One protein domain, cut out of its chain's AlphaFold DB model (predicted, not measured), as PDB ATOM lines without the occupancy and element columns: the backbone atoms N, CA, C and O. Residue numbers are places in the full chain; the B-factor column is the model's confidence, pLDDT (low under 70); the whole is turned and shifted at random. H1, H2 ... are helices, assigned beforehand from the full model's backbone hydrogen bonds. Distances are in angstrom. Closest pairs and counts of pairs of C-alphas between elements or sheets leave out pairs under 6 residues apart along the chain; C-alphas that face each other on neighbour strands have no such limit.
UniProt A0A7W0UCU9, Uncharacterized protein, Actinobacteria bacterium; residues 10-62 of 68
ATOM      1  N   ARG A  10     279.256 294.045 180.607       89.25
ATOM      2  CA  ARG A  10     278.298 295.098 180.966       89.25
ATOM      3  C   ARG A  10     277.005 294.534 181.558       89.25
ATOM      4  O   ARG A  10     276.509 295.093 182.535       89.25
ATOM      5  N   SER A  11     276.440 293.475 180.976       84.75
ATOM      6  CA  SER A  11     275.195 292.893 181.487       84.75
ATOM      7  C   SER A  11     275.408 292.168 182.815       84.75
ATOM      8  O   SER A  11     274.559 292.287 183.695       84.75
ATOM      9  N   ALA A  12     276.556 291.511 183.000       85.94
ATOM     10  CA  ALA A  12     276.962 290.928 184.277       85.94
ATOM     11  C   ALA A  12     277.119 292.005 185.363       85.94
ATOM     12  O   ALA A  12     276.545 291.877 186.442       85.94
ATOM     13  N   ARG A  13     277.799 293.118 185.056       85.69
ATOM     14  CA  ARG A  13     277.967 294.233 186.002       85.69
ATOM     15  C   ARG A  13     276.629 294.853 186.412       85.69
ATOM     16  O   ARG A  13     276.361 294.979 187.600       85.69
ATOM     17  N   LYS A  14     275.754 295.148 185.443       89.12
ATOM     18  CA  LYS A  14     274.410 295.698 185.703       89.12
ATOM     19  C   LYS A  14     273.512 294.720 186.470       89.12
ATOM     20  O   LYS A  14     272.610 295.129 187.194       89.12
ATOM     21  N   ARG A  15     273.717 293.412 186.296       80.88
ATOM     22  CA  ARG A  15     273.037 292.389 187.093       80.88
ATOM     23  C   ARG A  15     273.526 292.411 188.543       80.88
ATOM     24  O   ARG A  15     272.688 292.541 189.421       80.88
ATOM     25  N   GLY A  16     274.838 292.418 188.772       81.50
ATOM     26  CA  GLY A  16     275.401 292.507 190.122       81.50
ATOM     27  C   GLY A  16     275.108 293.835 190.835       81.50
ATOM     28  O   GLY A  16     274.994 293.867 192.053       81.50
ATOM     29  N   GLU A  17     274.973 294.944 190.101       83.88
ATOM     30  CA  GLU A  17     274.477 296.221 190.647       83.88
ATOM     31  C   GLU A  17     273.029 296.097 191.123       83.88
ATOM     32  O   GLU A  17     272.716 296.558 192.211       83.88
ATOM     33  N   ARG A  18     272.160 295.441 190.342       80.38
ATOM     34  CA  ARG A  18     270.767 295.197 190.743       80.38
ATOM     35  C   ARG A  18     270.659 294.241 191.920       80.38
ATOM     36  O   ARG A  18     269.840 294.490 192.781       80.38
ATOM     37  N   GLU A  19     271.471 293.190 191.968       74.25
ATOM     38  CA  GLU A  19     271.490 292.242 193.092       74.25
ATOM     39  C   GLU A  19     271.949 292.922 194.394       74.25
ATOM     40  O   GLU A  19     271.383 292.654 195.444       74.25
ATOM     41  N   ARG A  20     272.900 293.866 194.326       76.50
ATOM     42  CA  ARG A  20     273.306 294.691 195.481       76.50
ATOM     43  C   ARG A  20     272.298 295.784 195.838       76.50
ATOM     44  O   ARG A  20     272.120 296.079 197.009       76.50
ATOM     45  N   ALA A  21     271.681 296.417 194.839       72.25
ATOM     46  CA  ALA A  21     270.700 297.485 195.042       72.25
ATOM     47  C   ALA A  21     269.348 296.951 195.525       72.25
ATOM     48  O   ALA A  21     268.653 297.635 196.263       72.25
ATOM     49  N   ALA A  22     268.996 295.726 195.139       71.69
ATOM     50  CA  ALA A  22     267.875 294.979 195.689       71.69
ATOM     51  C   ALA A  22     268.187 294.421 197.085       71.69
ATOM     52  O   ALA A  22     267.561 293.436 197.452       71.69
ATOM     53  N   GLY A  23     269.184 294.994 197.782       59.12
ATOM     54  CA  GLY A  23     269.745 294.521 199.041       59.12
ATOM     55  C   GLY A  23     268.692 293.883 199.933       59.12
ATOM     56  O   GLY A  23     267.594 294.419 200.077       59.12
ATOM     57  N   LEU A  24     269.036 292.719 200.485       65.19
ATOM     58  CA  LEU A  24     268.284 292.151 201.597       65.19
ATOM     59  C   LEU A  24     268.172 293.261 202.641       65.19
ATOM     60  O   LEU A  24     269.176 293.911 202.932       65.19
ATOM     61  N   ASP A  25     266.956 293.549 203.092       67.56
ATOM     62  CA  ASP A  25     266.755 294.598 204.079       67.56
ATOM     63  C   ASP A  25     267.599 294.249 205.313       67.56
ATOM     64  O   ASP A  25     267.455 293.176 205.894       67.56
ATOM     65  N   ASP A  26     268.514 295.139 205.704       67.44
ATOM     66  CA  ASP A  26     269.367 294.937 206.885       67.44
ATOM     67  C   ASP A  26     268.520 294.808 208.174       67.44
ATOM     68  O   ASP A  26     268.993 294.338 209.217       67.44
ATOM     69  N   ASN A  27     267.252 295.233 208.110       73.31
ATOM     70  CA  ASN A  27     266.240 295.073 209.147       73.31
ATOM     71  C   ASN A  27     265.142 294.072 208.789       73.31
ATOM     72  O   ASN A  27     264.087 294.119 209.415       73.31
ATOM     73  N   ASP A  28     265.384 293.159 207.848       80.38
ATOM     74  CA  ASP A  28     264.445 292.089 207.525       80.38
ATOM     75  C   ASP A  28     264.170 291.251 208.787       80.38
ATOM     76  O   ASP A  28     264.978 290.420 209.220       80.38
ATOM     77  N   GLU A  29     263.028 291.521 209.422       80.81
ATOM     78  CA  GLU A  29     262.605 290.856 210.652       80.81
ATOM     79  C   GLU A  29     262.452 289.349 210.434       80.81
ATOM     80  O   GLU A  29     262.744 288.570 211.341       80.81
ATOM     81  N   ALA A  30     262.059 288.927 209.227       82.19
ATOM     82  CA  ALA A  30     261.942 287.516 208.888       82.19
ATOM     83  C   ALA A  30     263.321 286.860 208.764       82.19
ATOM     84  O   ALA A  30     263.511 285.754 209.267       82.19
ATOM     85  N   ALA A  31     264.301 287.542 208.165       81.25
ATOM     86  CA  ALA A  31     265.675 287.047 208.112       81.25
ATOM     87  C   ALA A  31     266.299 286.933 209.514       81.25
ATOM     88  O   ALA A  31     266.921 285.919 209.818       81.25
ATOM     89  N   ARG A  32     266.082 287.926 210.392       83.75
ATOM     90  CA  ARG A  32     266.531 287.867 211.799       83.75
ATOM     91  C   ARG A  32     265.863 286.736 212.569       83.75
ATOM     92  O   ARG A  32     266.515 286.062 213.356       83.75
ATOM     93  N   TRP A  33     264.570 286.524 212.335       88.69
ATOM     94  CA  TRP A  33     263.849 285.416 212.946       88.69
ATOM     95  C   TRP A  33     264.406 284.064 212.487       88.69
ATOM     96  O   TRP A  33     264.587 283.181 213.314       88.69
ATOM     97  N   LEU A  34     264.727 283.901 211.198       88.06
ATOM     98  CA  LEU A  34     265.348 282.674 210.689       88.06
ATOM     99  C   LEU A  34     266.755 282.453 211.255       88.06
ATOM    100  O   LEU A  34     267.067 281.332 211.621       88.06
ATOM    101  N   ASP A  35     267.577 283.491 211.389       85.38
ATOM    102  CA  ASP A  35     268.909 283.356 212.002       85.38
ATOM    103  C   ASP A  35     268.826 282.877 213.466       85.38
ATOM    104  O   ASP A  35     269.603 282.030 213.901       85.38
ATOM    105  N   GLU A  36     267.826 283.360 214.212       90.50
ATOM    106  CA  GLU A  36     267.590 282.958 215.604       90.50
ATOM    107  C   GLU A  36     266.932 281.568 215.730       90.50
ATOM    108  O   GLU A  36     267.199 280.832 216.684       90.50
ATOM    109  N   HIS A  37     266.049 281.192 214.798       92.62
ATOM    110  CA  HIS A  37     265.155 280.036 214.961       92.62
ATOM    111  C   HIS A  37     265.359 278.886 213.968       92.62
ATOM    112  O   HIS A  37     264.855 277.790 214.223       92.62
ATOM    113  N   ASP A  38     266.081 279.095 212.871       90.69
ATOM    114  CA  ASP A  38     266.401 278.085 211.860       90.69
ATOM    115  C   ASP A  38     267.913 277.802 211.873       90.69
ATOM    116  O   ASP A  38     268.671 278.357 211.074       90.69
ATOM    117  N   PRO A  39     268.395 276.975 212.824       86.69
ATOM    118  CA  PRO A  39     269.817 276.696 212.938       86.69
ATOM    119  C   PRO A  39     270.338 276.020 211.669       86.69
ATOM    120  O   PRO A  39     269.680 275.146 211.098       86.69
ATOM    121  N   GLU A  40     271.566 276.369 211.268       88.06
ATOM    122  CA  GLU A  40     272.182 275.779 210.080       88.06
ATOM    123  C   GLU A  40     272.145 274.241 210.138       88.06
ATOM    124  O   GLU A  40     272.499 273.636 211.164       88.06
ATOM    125  N   PRO A  41     271.756 273.570 209.036       88.62
ATOM    126  CA  PRO A  41     271.739 272.123 209.009       88.62
ATOM    127  C   PRO A  41     273.158 271.587 209.223       88.62
ATOM    128  O   PRO A  41     274.138 272.183 208.760       88.62
ATOM    129  N   PRO A  42     273.299 270.420 209.876       88.00
ATOM    130  CA  PRO A  42     274.606 269.823 210.063       88.00
ATOM    131  C   PRO A  42     275.277 269.596 208.700       88.00
ATOM    132  O   PRO A  42     274.604 269.271 207.711       88.00
ATOM    133  N   PRO A  43     276.613 269.720 208.625       86.81
ATOM    134  CA  PRO A  43     277.324 269.512 207.378       86.81
ATOM    135  C   PRO A  43     277.045 268.108 206.844       86.81
ATOM    136  O   PRO A  43     277.053 267.124 207.590       86.81
ATOM    137  N   ALA A  44     276.840 268.009 205.530       88.00
ATOM    138  CA  ALA A  44     276.582 266.733 204.883       88.00
ATOM    139  C   ALA A  44     277.693 265.720 205.206       88.00
ATOM    140  O   ALA A  44     278.889 265.999 205.047       88.00
ATOM    141  N   ALA A  45     277.289 264.522 205.632       88.69
ATOM    142  CA  ALA A  45     278.227 263.444 205.896       88.69
ATOM    143  C   ALA A  45     279.008 263.092 204.615       88.69
ATOM    144  O   ALA A  45     278.445 263.070 203.512       88.69
ATOM    145  N   PRO A  46     280.314 262.791 204.718       88.69
ATOM    146  CA  PRO A  46     281.078 262.373 203.558       88.69
ATOM    147  C   PRO A  46     280.534 261.038 203.039       88.69
ATOM    148  O   PRO A  46     280.310 260.107 203.806       88.69
ATOM    149  N   LYS A  47     280.410 260.908 201.711       89.81
ATOM    150  CA  LYS A  47     279.912 259.690 201.036       89.81
ATOM    151  C   LYS A  47     280.642 258.398 201.450       89.81
ATOM    152  O   LYS A  47     280.115 257.309 201.273       89.81
ATOM    153  N   ALA A  48     281.871 258.514 201.942       89.19
ATOM    154  CA  ALA A  48     282.633 257.429 202.545       89.19
ATOM    155  C   ALA A  48     283.648 258.011 203.536       89.19
ATOM    156  O   ALA A  48     284.098 259.145 203.355       89.19
ATOM    157  N   ALA A  49     284.091 257.219 204.517       82.62
ATOM    158  CA  ALA A  49     285.103 257.639 205.492       82.62
ATOM    159  C   ALA A  49     286.384 258.172 204.818       82.62
ATOM    160  O   ALA A  49     286.905 259.222 205.198       82.62
ATOM    161  N   SER A  50     286.829 257.513 203.741       80.94
ATOM    162  CA  SER A  50     287.996 257.909 202.936       80.94
ATOM    163  C   SER A  50     287.849 259.266 202.240       80.94
ATOM    164  O   SER A  50     288.854 259.885 201.895       80.94
ATOM    165  N   LYS A  51     286.613 259.739 202.054       85.81
ATOM    166  CA  LYS A  51     286.288 261.043 201.461       85.81
ATOM    167  C   LYS A  51     286.123 262.146 202.506       85.81
ATOM    168  O   LYS A  51     285.736 263.258 202.157       85.81
ATOM    169  N   SER A  52     286.410 261.870 203.776       90.44
ATOM    170  CA  SER A  52     286.421 262.915 204.795       90.44
ATOM    171  C   SER A  52     287.524 263.943 204.515       90.44
ATOM    172  O   SER A  52     288.665 263.616 204.171       90.44
ATOM    173  N   LYS A  53     287.188 265.224 204.704       88.06
ATOM    174  CA  LYS A  53     288.129 266.346 204.553       88.06
ATOM    175  C   LYS A  53     289.332 266.202 205.494       88.06
ATOM    176  O   LYS A  53     290.445 266.560 205.119       88.06
ATOM    177  N   GLY A  54     289.110 265.641 206.685       89.69
ATOM    178  CA  GLY A  54     290.154 265.347 207.668       89.69
ATOM    179  C   GLY A  54     291.199 264.366 207.137       89.69
ATOM    180  O   GLY A  54     292.380 264.707 207.092       89.69
ATOM    181  N   ILE A  55     290.772 263.200 206.637       88.88
ATOM    182  CA  ILE A  55     291.693 262.204 206.062       88.88
ATOM    183  C   ILE A  55     292.407 262.769 204.834       88.88
ATOM    184  O   ILE A  55     293.611 262.565 204.677       88.88
ATOM    185  N   HIS A  56     291.701 263.513 203.980       88.12
ATOM    186  CA  HIS A  56     292.318 264.151 202.818       88.12
ATOM    187  C   HIS A  56     293.455 265.103 203.224       88.12
ATOM    188  O   HIS A  56     294.563 265.003 202.696       88.12
ATOM    189  N   ARG A  57     293.218 265.976 204.213       89.31
ATOM    190  CA  ARG A  57     294.242 266.892 204.739       89.31
ATOM    191  C   ARG A  57     295.401 266.151 205.409       89.31
ATOM    192  O   ARG A  57     296.547 266.544 205.224       89.31
ATOM    193  N   TRP A  58     295.124 265.093 206.165       88.44
ATOM    194  CA  TRP A  58     296.157 264.273 206.806       88.44
ATOM    195  C   TRP A  58     297.067 263.583 205.777       88.44
ATOM    196  O   TRP A  58     298.290 263.629 205.910       88.44
ATOM    197  N   ARG A  59     296.495 263.044 204.689       87.12
ATOM    198  CA  ARG A  59     297.264 262.466 203.571       87.12
ATOM    199  C   ARG A  59     298.157 263.499 202.888       87.12
ATOM    200  O   ARG A  59     299.314 263.195 202.622       87.12
ATOM    201  N   GLN A  60     297.650 264.711 202.648       87.69
ATOM    202  CA  GLN A  60     298.453 265.791 202.055       87.69
ATOM    203  C   GLN A  60     299.662 266.174 202.918       87.69
ATOM    204  O   GLN A  60     300.703 266.538 202.386       87.69
ATOM    205  N   ARG A  61     299.542 266.066 204.246       88.19
ATOM    206  CA  ARG A  61     300.623 266.363 205.199       88.19
ATOM    207  C   ARG A  61     301.594 265.192 205.407       88.19
ATOM    208  O   ARG A  61     302.427 265.258 206.301       88.19
ATOM    209  N   GLY A  62     301.488 264.126 204.610       84.25
ATOM    210  CA  GLY A  62     302.397 262.978 204.663       84.25
ATOM    211  C   GLY A  62     302.014 261.889 205.667       84.25
ATOM    212  O   GLY A  62     302.758 260.926 205.811       84.25
TER     213      GLY A  62
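AT A GLANCE: This is residues 10 to 62 of the 68 residues of an uncharacterized protein of Actinobacteria bacterium (UniProt A0A7W0UCU9). Read from Arg 10 and you trace a wide-open U of three short helices strung along one chain, none packing on another: H1 makes one arm, H2 sits at the bend, and H3 ends the other arm after a long unnamed stretch. The printed part has 53 residues with three named helices, H1, H2, H3 in order, and no named strand; the class is all helix. It is extended, with a radius of gyration of the C-alphas of 19.6 A, and flat, spanning 47 by 38 by 19 A.

HOW THE PARTS SIT: Look first at H1, residues 10 to 21, and H2, residues 29 to 37: they are apart. H3, residues 53 to 60, is apart from both. In H1, H2 and H3 every O i to N i+4 pair is within hydrogen-bond range.

IN THESE COORDINATES: Find C-alpha 10 at (278.298, 295.098, 180.966); from there H1 runs 16.2 A to C-alpha 21. H2 runs 11.9 A from Glu 29 to His 37. H3 runs 10.6 A from Lys 53 to C-alpha 60 at (298.453, 265.791, 202.055).

THE WHOLE: The C-alphas farthest apart, of Glu 29 and Gly 62, are 49.0 A apart. The printed part has no cut; the link from H2 to H3, 15 residues, is long. Residues 23 to 26 are under 70 in pLDDT.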